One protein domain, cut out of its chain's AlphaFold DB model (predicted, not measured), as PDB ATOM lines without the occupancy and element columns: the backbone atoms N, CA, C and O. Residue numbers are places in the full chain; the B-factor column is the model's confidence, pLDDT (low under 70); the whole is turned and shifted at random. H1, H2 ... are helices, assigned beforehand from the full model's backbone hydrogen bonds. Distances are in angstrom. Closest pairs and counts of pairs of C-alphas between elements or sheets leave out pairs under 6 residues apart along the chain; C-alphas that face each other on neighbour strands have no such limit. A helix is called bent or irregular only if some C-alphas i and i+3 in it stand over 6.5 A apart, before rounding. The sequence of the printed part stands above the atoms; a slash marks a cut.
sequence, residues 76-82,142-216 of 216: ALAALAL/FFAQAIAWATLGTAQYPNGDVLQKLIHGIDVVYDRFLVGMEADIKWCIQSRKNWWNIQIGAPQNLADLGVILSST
ATOM      1  N   ALA A  76      27.258  -5.266   4.440       54.88
ATOM      2  CA  ALA A  76      26.282  -5.815   5.380       54.88
ATOM      3  C   ALA A  76      24.858  -5.320   5.092       54.88
ATOM      4  O   ALA A  76      23.916  -6.103   5.133       54.88
ATOM      5  N   LEU A  77      24.710  -4.039   4.739       59.56
ATOM      6  CA  LEU A  77      23.421  -3.460   4.354       59.56
ATOM      7  C   LEU A  77      22.914  -4.047   3.034       59.56
ATOM      8  O   LEU A  77      21.735  -4.375   2.921       59.56
ATOM      9  N   ALA A  78      23.808  -4.236   2.060       58.72
ATOM     10  CA  ALA A  78      23.467  -4.885   0.798       58.72
ATOM     11  C   ALA A  78      23.080  -6.362   0.998       58.72
ATOM     12  O   ALA A  78      22.089  -6.818   0.431       58.72
ATOM     13  N   ALA A  79      23.810  -7.095   1.844       61.28
ATOM     14  CA  ALA A  79      23.502  -8.484   2.174       61.28
ATOM     15  C   ALA A  79      22.180  -8.615   2.944       61.28
ATOM     16  O   ALA A  79      21.392  -9.504   2.638       61.28
ATOM     17  N   LEU A  80      21.897  -7.705   3.883       72.44
ATOM     18  CA  LEU A  80      20.634  -7.670   4.620       72.44
ATOM     19  C   LEU A  80      19.454  -7.376   3.685       72.44
ATOM     20  O   LEU A  80      18.439  -8.062   3.752       72.44
ATOM     21  N   ALA A  81      19.594  -6.408   2.776       70.31
ATOM     22  CA  ALA A  81      18.561  -6.093   1.790       70.31
ATOM     23  C   ALA A  81      18.309  -7.271   0.833       70.31
ATOM     24  O   ALA A  81      17.155  -7.613   0.561       70.31
ATOM     25  N   LEU A  82      19.372  -7.938   0.372       68.50
ATOM     26  CA  LEU A  82      19.260  -9.136  -0.458       68.50
ATOM     27  C   LEU A  82      18.565 -10.272   0.307       68.50
ATOM     28  O   LEU A  82      17.646 -10.893  -0.218       68.50
ATOM     29  N   PHE A 142      16.079 -14.430  26.543       79.81
ATOM     30  CA  PHE A 142      14.823 -14.818  25.896       79.81
ATOM     31  C   PHE A 142      14.994 -15.955  24.868       79.81
ATOM     32  O   PHE A 142      14.200 -16.890  24.806       79.81
ATOM     33  N   PHE A 143      16.115 -15.934  24.143       81.81
ATOM     34  CA  PHE A 143      16.528 -16.980  23.214       81.81
ATOM     35  C   PHE A 143      16.803 -18.346  23.868       81.81
ATOM     36  O   PHE A 143      16.328 -19.373  23.392       81.81
ATOM     37  N   ALA A 144      17.520 -18.381  24.991       85.38
ATOM     38  CA  ALA A 144      17.792 -19.618  25.721       85.38
ATOM     39  C   ALA A 144      16.513 -20.226  26.318       85.38
ATOM     40  O   ALA A 144      16.401 -21.447  26.402       85.38
ATOM     41  N   GLN A 145      15.528 -19.395  26.675       87.50
ATOM     42  CA  GLN A 145      14.214 -19.879  27.095       87.50
ATOM     43  C   GLN A 145      13.455 -20.546  25.937       87.50
ATOM     44  O   GLN A 145      12.860 -21.602  26.136       87.50
ATOM     45  N   ALA A 146      13.534 -19.990  24.726       86.94
ATOM     46  CA  ALA A 146      12.962 -20.612  23.532       86.94
ATOM     47  C   ALA A 146      13.646 -21.939  23.172       86.94
ATOM     48  O   ALA A 146      12.960 -22.921  22.895       86.94
ATOM     49  N   ILE A 147      14.980 -22.002  23.249       88.88
ATOM     50  CA  ILE A 147      15.725 -23.257  23.050       88.88
ATOM     51  C   ILE A 147      15.298 -24.301  24.082       88.88
ATOM     52  O   ILE A 147      15.008 -25.439  23.718       88.88
ATOM     53  N   ALA A 148      15.242 -23.924  25.365       88.31
ATOM     54  CA  ALA A 148      14.825 -24.835  26.424       88.31
ATOM     55  C   ALA A 148      13.410 -25.358  26.161       88.31
ATOM     56  O   ALA A 148      13.197 -26.565  26.221       88.31
ATOM     57  N   TRP A 149      12.477 -24.475  25.799       90.81
ATOM     58  CA  TRP A 149      11.104 -24.847  25.472       90.81
ATOM     59  C   TRP A 149      10.998 -25.826  24.297       90.81
ATOM     60  O   TRP A 149      10.174 -26.728  24.361       90.81
ATOM     61  N   ALA A 150      11.835 -25.694  23.264       87.50
ATOM     62  CA  ALA A 150      11.806 -26.558  22.080       87.50
ATOM     63  C   ALA A 150      12.634 -27.851  22.205       87.50
ATOM     64  O   ALA A 150      12.583 -28.708  21.322       87.50
ATOM     65  N   THR A 151      13.404 -28.018  23.283       89.50
ATOM     66  CA  THR A 151      14.286 -29.178  23.467       89.50
ATOM     67  C   THR A 151      13.610 -30.250  24.323       89.50
ATOM     68  O   THR A 151      13.324 -30.027  25.498       89.50
ATOM     69  N   LEU A 152      13.402 -31.442  23.755       88.94
ATOM     70  CA  LEU A 152      12.886 -32.613  24.473       88.94
ATOM     71  C   LEU A 152      13.735 -32.943  25.711       88.94
ATOM     72  O   LEU A 152      14.964 -32.940  25.660       88.94
ATOM     73  N   GLY A 153      13.069 -33.272  26.819       87.06
ATOM     74  CA  GLY A 153      13.727 -33.653  28.073       87.06
ATOM     75  C   GLY A 153      14.136 -32.478  28.965       87.06
ATOM     76  O   GLY A 153      14.624 -32.704  30.072       87.06
ATOM     77  N   THR A 154      13.909 -31.231  28.545       89.56
ATOM     78  CA  THR A 154      13.997 -30.092  29.463       89.56
ATOM     79  C   THR A 154      12.718 -29.973  30.292       89.56
ATOM     80  O   THR A 154      11.632 -30.349  29.857       89.56
ATOM     81  N   ALA A 155      12.820 -29.351  31.470       84.94
ATOM     82  CA  ALA A 155      11.658 -29.042  32.308       84.94
ATOM     83  C   ALA A 155      10.662 -28.056  31.656       84.94
ATOM     84  O   ALA A 155       9.578 -27.833  32.190       84.94
ATOM     85  N   GLN A 156      11.041 -27.424  30.539       84.44
ATOM     86  CA  GLN A 156      10.214 -26.440  29.841       84.44
ATOM     87  C   GLN A 156       9.519 -27.008  28.602       84.44
ATOM     88  O   GLN A 156       8.597 -26.365  28.102       84.44
ATOM     89  N   TYR A 157       9.900 -28.199  28.132       84.06
ATOM     90  CA  TYR A 157       9.221 -28.885  27.037       84.06
ATOM     91  C   TYR A 157       8.099 -29.794  27.572       84.06
ATOM     92  O   TYR A 157       8.381 -30.645  28.419       84.06
ATOM     93  N   PRO A 158       6.852 -29.725  27.061       78.75
ATOM     94  CA  PRO A 158       6.224 -28.682  26.245       78.75
ATOM     95  C   PRO A 158       5.278 -27.826  27.110       78.75
ATOM     96  O   PRO A 158       4.069 -28.059  27.175       78.75
ATOM     97  N   ASN A 159       5.818 -26.836  27.821       87.94
ATOM     98  CA  ASN A 159       5.036 -25.998  28.729       87.94
ATOM     99  C   ASN A 159       4.327 -24.859  27.962       87.94
ATOM    100  O   ASN A 159       4.980 -23.986  27.385       87.94
ATOM    101  N   GLY A 160       2.990 -24.857  27.977       87.88
ATOM    102  CA  GLY A 160       2.163 -23.854  27.294       87.88
ATOM    103  C   GLY A 160       2.320 -22.428  27.835       87.88
ATOM    104  O   GLY A 160       2.323 -21.477  27.054       87.88
ATOM    105  N   ASP A 161       2.552 -22.264  29.140       89.25
ATOM    106  CA  ASP A 161       2.754 -20.944  29.754       89.25
ATOM    107  C   ASP A 161       4.073 -20.315  29.296       89.25
ATOM    108  O   ASP A 161       4.177 -19.098  29.122       89.25
ATOM    109  N   VAL A 162       5.103 -21.146  29.098       87.75
ATOM    110  CA  VAL A 162       6.397 -20.698  28.569       87.75
ATOM    111  C   VAL A 162       6.238 -20.252  27.118       87.75
ATOM    112  O   VAL A 162       6.710 -19.170  26.772       87.75
ATOM    113  N   LEU A 163       5.508 -21.015  26.299       87.81
ATOM    114  CA  LEU A 163       5.203 -20.627  24.920       87.81
ATOM    115  C   LEU A 163       4.464 -19.284  24.856       87.81
ATOM    116  O   LEU A 163       4.844 -18.411  24.079       87.81
ATOM    117  N   GLN A 164       3.441 -19.082  25.690       87.69
ATOM    118  CA  GLN A 164       2.685 -17.828  25.701       87.69
ATOM    119  C   GLN A 164       3.567 -16.630  26.086       87.69
ATOM    120  O   GLN A 164       3.454 -15.561  25.484       87.69
ATOM    121  N   LYS A 165       4.483 -16.806  27.046       87.25
ATOM    122  CA  LYS A 165       5.465 -15.775  27.422       87.25
ATOM    123  C   LYS A 165       6.443 -15.467  26.288       87.25
ATOM    124  O   LYS A 165       6.781 -14.302  26.093       87.25
ATOM    125  N   LEU A 166       6.870 -16.482  25.533       87.81
ATOM    126  CA  LEU A 166       7.708 -16.302  24.347       87.81
ATOM    127  C   LEU A 166       6.952 -15.543  23.249       87.81
ATOM    128  O   LEU A 166       7.448 -14.542  22.748       87.81
ATOM    129  N   ILE A 167       5.719 -15.924  22.924       88.12
ATOM    130  CA  ILE A 167       4.923 -15.206  21.914       88.12
ATOM    131  C   ILE A 167       4.710 -13.742  22.332       88.12
ATOM    132  O   ILE A 167       5.000 -12.832  21.560       88.12
ATOM    133  N   HIS A 168       4.315 -13.503  23.584       86.31
ATOM    134  CA  HIS A 168       4.130 -12.146  24.094       86.31
ATOM    135  C   HIS A 168       5.426 -11.320  24.073       86.31
ATOM    136  O   HIS A 168       5.408 -10.134  23.750       86.31
ATOM    137  N   GLY A 169       6.569 -11.932  24.396       84.62
ATOM    138  CA  GLY A 169       7.862 -11.258  24.313       84.62
ATOM    139  C   GLY A 169       8.226 -10.852  22.884       84.62
ATOM    140  O   GLY A 169       8.751  -9.756  22.692       84.62
ATOM    141  N   ILE A 170       7.894 -11.680  21.887       84.50
ATOM    142  CA  ILE A 170       8.062 -11.334  20.466       84.50
ATOM    143  C   ILE A 170       7.181 -10.137  20.100       84.50
ATOM    144  O   ILE A 170       7.695  -9.201  19.495       84.50
ATOM    145  N   ASP A 171       5.908 -10.124  20.507       81.25
ATOM    146  CA  ASP A 171       4.993  -9.004  20.234       81.25
ATOM    147  C   ASP A 171       5.515  -7.689  20.838       81.25
ATOM    148  O   ASP A 171       5.554  -6.654  20.173       81.25
ATOM    149  N   VAL A 172       6.005  -7.729  22.082       78.56
ATOM    150  CA  VAL A 172       6.582  -6.550  22.748       78.56
ATOM    151  C   VAL A 172       7.841  -6.064  22.033       78.56
ATOM    152  O   VAL A 172       8.023  -4.854  21.870       78.56
ATOM    153  N   VAL A 173       8.721  -6.978  21.610       74.81
ATOM    154  CA  VAL A 173       9.913  -6.616  20.830       74.81
ATOM    155  C   VAL A 173       9.497  -6.039  19.480       74.81
ATOM    156  O   VAL A 173      10.042  -5.018  19.088       74.81
ATOM    157  N   TYR A 174       8.509  -6.612  18.799       75.00
ATOM    158  CA  TYR A 174       8.003  -6.099  17.527       75.00
ATOM    159  C   TYR A 174       7.476  -4.662  17.664       75.00
ATOM    160  O   TYR A 174       7.946  -3.757  16.967       75.00
ATOM    161  N   ASP A 175       6.581  -4.417  18.620       73.75
ATOM    162  CA  ASP A 175       5.982  -3.096  18.836       73.75
ATOM    163  C   ASP A 175       7.025  -2.046  19.243       73.75
ATOM    164  O   ASP A 175       6.980  -0.894  18.804       73.75
ATOM    165  N   ARG A 176       8.002  -2.423  20.075       67.88
ATOM    166  CA  ARG A 176       9.028  -1.485  20.556       67.88
ATOM    167  C   ARG A 176      10.153  -1.262  19.553       67.88
ATOM    168  O   ARG A 176      10.635  -0.140  19.440       67.88
ATOM    169  N   PHE A 177      10.568  -2.306  18.847       66.62
ATOM    170  CA  PHE A 177      11.785  -2.323  18.036       66.62
ATOM    171  C   PHE A 177      11.523  -2.110  16.542       66.62
ATOM    172  O   PHE A 177      12.418  -1.681  15.827       66.62
ATOM    173  N   LEU A 178      10.324  -2.388  16.028       62.53
ATOM    174  CA  LEU A 178      10.023  -2.180  14.606       62.53
ATOM    175  C   LEU A 178       9.099  -0.987  14.375       62.53
ATOM    176  O   LEU A 178       9.314  -0.238  13.425       62.53
ATOM    177  N   VAL A 179       8.128  -0.758  15.261       64.62
ATOM    178  CA  VAL A 179       7.164   0.345  15.099       64.62
ATOM    179  C   VAL A 179       7.695   1.662  15.679       64.62
ATOM    180  O   VAL A 179       7.487   2.721  15.095       64.62
ATOM    181  N   GLY A 180       8.423   1.620  16.802       63.12
ATOM    182  CA  GLY A 180       8.932   2.826  17.477       63.12
ATOM    183  C   GLY A 180      10.323   3.300  17.045       63.12
ATOM    184  O   GLY A 180      10.760   4.378  17.440       63.12
ATOM    185  N   MET A 181      11.043   2.505  16.253       63.44
ATOM    186  CA  MET A 181      12.505   2.570  16.239       63.44
ATOM    187  C   MET A 181      13.100   3.399  15.102       63.44
ATOM    188  O   MET A 181      14.315   3.479  14.984       63.44
ATOM    189  N   GLU A 182      12.297   4.064  14.269       65.19
ATOM    190  CA  GLU A 182      12.838   4.912  13.198       65.19
ATOM    191  C   GLU A 182      13.758   6.017  13.757       65.19
ATOM    192  O   GLU A 182      14.843   6.262  13.223       65.19
ATOM    193  N   ALA A 183      13.355   6.646  14.864       65.19
ATOM    194  CA  ALA A 183      14.150   7.671  15.536       65.19
ATOM    195  C   ALA A 183      15.392   7.079  16.226       65.19
ATOM    196  O   ALA A 183      16.487   7.625  16.090       65.19
ATOM    197  N   ASP A 184      15.247   5.930  16.888       64.56
ATOM    198  CA  ASP A 184      16.329   5.272  17.628       64.56
ATOM    199  C   ASP A 184      17.363   4.616  16.702       64.56
ATOM    200  O   ASP A 184      18.559   4.692  16.971       64.56
ATOM    201  N   ILE A 185      16.946   4.051  15.561       64.81
ATOM    202  CA  ILE A 185      17.839   3.569  14.494       64.81
ATOM    203  C   ILE A 185      18.643   4.739  13.944       64.81
ATOM    204  O   ILE A 185      19.868   4.641  13.839       64.81
ATOM    205  N   LYS A 186      17.975   5.846  13.588       65.62
ATOM    206  CA  LYS A 186      18.656   7.043  13.078       65.62
ATOM    207  C   LYS A 186      19.666   7.547  14.102       65.62
ATOM    208  O   LYS A 186      20.811   7.791  13.728       65.62
ATOM    209  N   TRP A 187      19.286   7.609  15.377       65.12
ATOM    210  CA  TRP A 187      20.183   8.004  16.457       65.12
ATOM    211  C   TRP A 187      21.357   7.031  16.635       65.12
ATOM    212  O   TRP A 187      22.496   7.483  16.662       65.12
ATOM    213  N   CYS A 188      21.133   5.715  16.663       63.78
ATOM    214  CA  CYS A 188      22.189   4.703  16.810       63.78
ATOM    215  C   CYS A 188      23.166   4.671  15.625       63.78
ATOM    216  O   CYS A 188      24.379   4.516  15.817       63.78
ATOM    217  N   ILE A 189      22.662   4.844  14.399       63.03
ATOM    218  CA  ILE A 189      23.489   4.963  13.191       63.03
ATOM    219  C   ILE A 189      24.316   6.253  13.256       63.03
ATOM    220  O   ILE A 189      25.533   6.209  13.058       63.03
ATOM    221  N   GLN A 190      23.686   7.387  13.583       64.19
ATOM    222  CA  GLN A 190      24.361   8.684  13.698       64.19
ATOM    223  C   GLN A 190      25.397   8.696  14.827       64.19
ATOM    224  O   GLN A 190      26.505   9.201  14.648       64.19
ATOM    225  N   SER A 191      25.086   8.077  15.966       69.19
ATOM    226  CA  SER A 191      25.984   7.968  17.114       69.19
ATOM    227  C   SER A 191      27.086   6.922  16.912       69.19
ATOM    228  O   SER A 191      27.941   6.773  17.785       69.19
ATOM    229  N   ARG A 192      27.064   6.169  15.797       59.03
ATOM    230  CA  ARG A 192      27.944   5.021  15.500       59.03
ATOM    231  C   ARG A 192      28.001   3.982  16.628       59.03
ATOM    232  O   ARG A 192      28.983   3.245  16.740       59.03
ATOM    233  N   LYS A 193      26.966   3.910  17.469       54.97
ATOM    234  CA  LYS A 193      26.907   2.962  18.589       54.97
ATOM    235  C   LYS A 193      26.062   1.766  18.181       54.97
ATOM    236  O   LYS A 193      24.892   1.915  17.863       54.97
ATOM    237  N   ASN A 194      26.700   0.598  18.190       64.56
ATOM    238  CA  ASN A 194      26.096  -0.731  18.108       64.56
ATOM    239  C   ASN A 194      24.958  -0.917  17.080       64.56
ATOM    240  O   ASN A 194      23.978  -1.619  17.320       64.56
ATOM    241  N   TRP A 195      25.116  -0.315  15.899       67.62
ATOM    242  CA  TRP A 195      24.215  -0.518  14.761       67.62
ATOM    243  C   TRP A 195      24.145  -1.999  14.346       67.62
ATOM    244  O   TRP A 195      23.128  -2.436  13.818       67.62
ATOM    245  N   TRP A 196      25.205  -2.774  14.616       74.44
ATOM    246  CA  TRP A 196      25.301  -4.194  14.284       74.44
ATOM    247  C   TRP A 196      24.290  -5.033  15.066       74.44
ATOM    248  O   TRP A 196      23.571  -5.823  14.461       74.44
ATOM    249  N   ASN A 197      24.154  -4.832  16.383       70.38
ATOM    250  CA  ASN A 197      23.138  -5.554  17.155       70.38
ATOM    251  C   ASN A 197      21.724  -5.223  16.671       70.38
ATOM    252  O   ASN A 197      20.852  -6.078  16.732       70.38
ATOM    253  N   ILE A 198      21.502  -4.011  16.162       70.38
ATOM    254  CA  ILE A 198      20.195  -3.585  15.662       70.38
ATOM    255  C   ILE A 198      19.896  -4.153  14.271       70.38
ATOM    256  O   ILE A 198      18.792  -4.632  14.033       70.38
ATOM    257  N   GLN A 199      20.861  -4.102  13.352       71.06
ATOM    258  CA  GLN A 199      20.655  -4.491  11.954       71.06
ATOM    259  C   GLN A 199      20.929  -5.969  11.673       71.06
ATOM    260  O   GLN A 199      20.423  -6.492  10.687       71.06
ATOM    261  N   ILE A 200      21.745  -6.633  12.493       74.50
ATOM    262  CA  ILE A 200      22.165  -8.023  12.276       74.50
ATOM    263  C   ILE A 200      21.763  -8.885  13.467       74.50
ATOM    264  O   ILE A 200      20.982  -9.815  13.292       74.50
ATOM    265  N   GLY A 201      22.233  -8.556  14.672       78.00
ATOM    266  CA  GLY A 201      22.031  -9.411  15.848       78.00
ATOM    267  C   GLY A 201      20.556  -9.662  16.180       78.00
ATOM    268  O   GLY A 201      20.129 -10.807  16.300       78.00
ATOM    269  N   ALA A 202      19.754  -8.602  16.297       75.62
ATOM    270  CA  ALA A 202      18.334  -8.706  16.619       75.62
ATOM    271  C   ALA A 202      17.524  -9.399  15.503       75.62
ATOM    272  O   ALA A 202      16.785 -10.330  15.831       75.62
ATOM    273  N   PRO A 203      17.683  -9.053  14.206       77.06
ATOM    274  CA  PRO A 203      17.044  -9.798  13.121       77.06
ATOM    275  C   PRO A 203      17.432 -11.278  13.071       77.06
ATOM    276  O   PRO A 203      16.558 -12.115  12.860       77.06
ATOM    277  N   GLN A 204      18.705 -11.612  13.302       81.69
ATOM    278  CA  GLN A 204      19.168 -13.001  13.332       81.69
ATOM    279  C   GLN A 204      18.512 -13.782  14.477       81.69
ATOM    280  O   GLN A 204      17.902 -14.819  14.234       81.69
ATOM    281  N   ASN A 205      18.538 -13.243  15.700       80.19
ATOM    282  CA  ASN A 205      17.896 -13.883  16.851       80.19
ATOM    283  C   ASN A 205      16.384 -14.059  16.641       80.19
ATOM    284  O   ASN A 205      15.821 -15.074  17.042       80.19
ATOM    285  N   LEU A 206      15.717 -13.087  16.007       79.88
ATOM    286  CA  LEU A 206      14.291 -13.176  15.695       79.88
ATOM    287  C   LEU A 206      13.997 -14.249  14.636       79.88
ATOM    288  O   LEU A 206      13.004 -14.967  14.757       79.88
ATOM    289  N   ALA A 207      14.855 -14.385  13.621       81.25
ATOM    290  CA  ALA A 207      14.735 -15.438  12.617       81.25
ATOM    291  C   ALA A 207      14.908 -16.831  13.242       81.25
ATOM    292  O   ALA A 207      14.069 -17.706  13.018       81.25
ATOM    293  N   ASP A 208      15.929 -17.009  14.084       82.50
ATOM    294  CA  ASP A 208      16.185 -18.268  14.788       82.50
ATOM    295  C   ASP A 208      15.019 -18.630  15.726       82.50
ATOM    296  O   ASP A 208      14.566 -19.775  15.746       82.50
ATOM    297  N   LEU A 209      14.452 -17.646  16.437       84.06
ATOM    298  CA  LEU A 209      13.229 -17.829  17.230       84.06
ATOM    299  C   LEU A 209      12.043 -18.289  16.377       84.06
ATOM    300  O   LEU A 209      11.308 -19.185  16.786       84.06
ATOM    301  N   GLY A 210      11.863 -17.700  15.193       81.88
ATOM    302  CA  GLY A 210      10.815 -18.101  14.258       81.88
ATOM    303  C   GLY A 210      10.941 -19.566  13.844       81.88
ATOM    304  O   GLY A 210       9.945 -20.287  13.840       81.88
ATOM    305  N   VAL A 211      12.163 -20.032  13.565       85.00
ATOM    306  CA  VAL A 211      12.427 -21.444  13.242       85.00
ATOM    307  C   VAL A 211      12.080 -22.342  14.429       85.00
ATOM    308  O   VAL A 211      11.322 -23.296  14.253       85.00
ATOM    309  N   ILE A 212      12.569 -22.003  15.626       83.56
ATOM    310  CA  ILE A 212      12.347 -22.766  16.867       83.56
ATOM    311  C   ILE A 212      10.854 -22.907  17.192       83.56
ATOM    312  O   ILE A 212      10.415 -23.979  17.588       83.56
ATOM    313  N   LEU A 213      10.066 -21.844  17.014       82.44
ATOM    314  CA  LEU A 213       8.630 -21.854  17.315       82.44
ATOM    315  C   LEU A 213       7.772 -22.453  16.189       82.44
ATOM    316  O   LEU A 213       6.606 -22.764  16.412       82.44
ATOM    317  N   SER A 214       8.314 -22.588  14.975       81.12
ATOM    318  CA  SER A 214       7.597 -23.161  13.824       81.12
ATOM    319  C   SER A 214       7.742 -24.679  13.684       81.12
ATOM    320  O   SER A 214       6.998 -25.289  12.915       81.12
ATOM    321  N   SER A 215       8.723 -25.273  14.370       67.69
ATOM    322  CA  SER A 215       9.065 -26.699  14.283       67.69
ATOM    323  C   SER A 215       8.256 -27.590  15.233       67.69
ATOM    324  O   SER A 215       8.379 -28.813  15.165       67.69
ATOM    325  N   THR A 216       7.421 -26.987  16.080       58.59
ATOM    326  CA  THR A 216       6.455 -27.635  16.983       58.59
ATOM    327  C   THR A 216       5.046 -27.597  16.417       58.59
ATOM    328  O   THR A 216       4.355 -28.635  16.489       58.59
TER     329      THR A 216
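What this domain is: This is residues 76 to 82 and 142 to 216 of the 216 residues of the protein "Lyase_8_N domain-containing protein" of Arthrobotrys flagrans (UniProt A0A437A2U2). Two long helices, H3 and H5, run lengthwise in roughly opposite directions with a gap between them, and H2 packs on both near one end of the pair. At the other end the short helix H4 bridges from H3 to H5, and the short separate piece H1 lies beside H5, on the side away from H3. The 82 printed residues hold five named helices, H1 to H5 in that order along the chain, and no named strand; the class is all helix. The whole is loose, with a radius of gyration of the C-alphas of 15.1 A, and elongated, spanning 45 by 24 by 19 A.

Where its parts are: H1 is residues 76 to 82, 9.7 A long, and C-alpha 76 is at (26.282, -5.815, 5.380). H2 is residues 142 to 150, 12.7 A long. H3 is residues 160 to 179, 27.6 A long, beginning with C-alpha 160 at (2.163, -23.854, 27.294). It is neither bent nor irregular, but only just: C-alphas 176 and 179 are 6.0 A apart. H4 is residues 182 to 190, 12.1 A long. H5 is residues 195 to 214, 28.1 A long, and ends with C-alpha 214 at (7.597, -23.161, 13.824). H5 is only just irregular, with C-alphas 199 and 202 6.7 A apart, and has a kink of 25 degrees near residue 202.

How they stand to each other: H1 is close to H5 but not clearly touching; their closest C-alphas, of Leu 80 and Ile 200, are 7.8 A apart. H1 is apart from H2, H3 and H4. H2 and H3 form a helical hairpin and touch at Ala 146 and Leu 166, their closest C-alphas, 6.8 A apart. They run opposite ways at a tilt of 35.4 degrees, only just steep, and H3 touches H2 with residues 162 to 169 alone. H2 touches residues 205 to 213 of H5 alone, the same way at a shallow tilt of 17 degrees; the closest C-alphas, of Ala 150 and Ile 212, are 6.5 A apart. H3 and H5 are near each other, with 13 pairs of C-alphas within 10 A. H3 and H4 meet only through their link. H4 touches residues 195 to 198 of H5 alone, opposite ways at a steep tilt of 49 degrees; the closest C-alphas, of Ile 189 and Trp 195, are 5.7 A apart. Every O i to N i+4 pair is within hydrogen-bond range in H1, H2 and H4, against 15 of 16 in H3 and 13 of 16 in H5.

The domain as a whole: The two C-alphas farthest apart, of Gly 153 and Gln 190, are 46.0 A apart. Residues 83 to 141 are not printed, and C-alphas 82 and 142 are 27.3 A apart across this cut. The links H3 to H4 and H4 to H5 are tight, and H2 to H3 is short. The mean pLDDT of the printed part is 76.2; residues 76 to 79, 82, 176 to 195 and 215 to 216 are under 70.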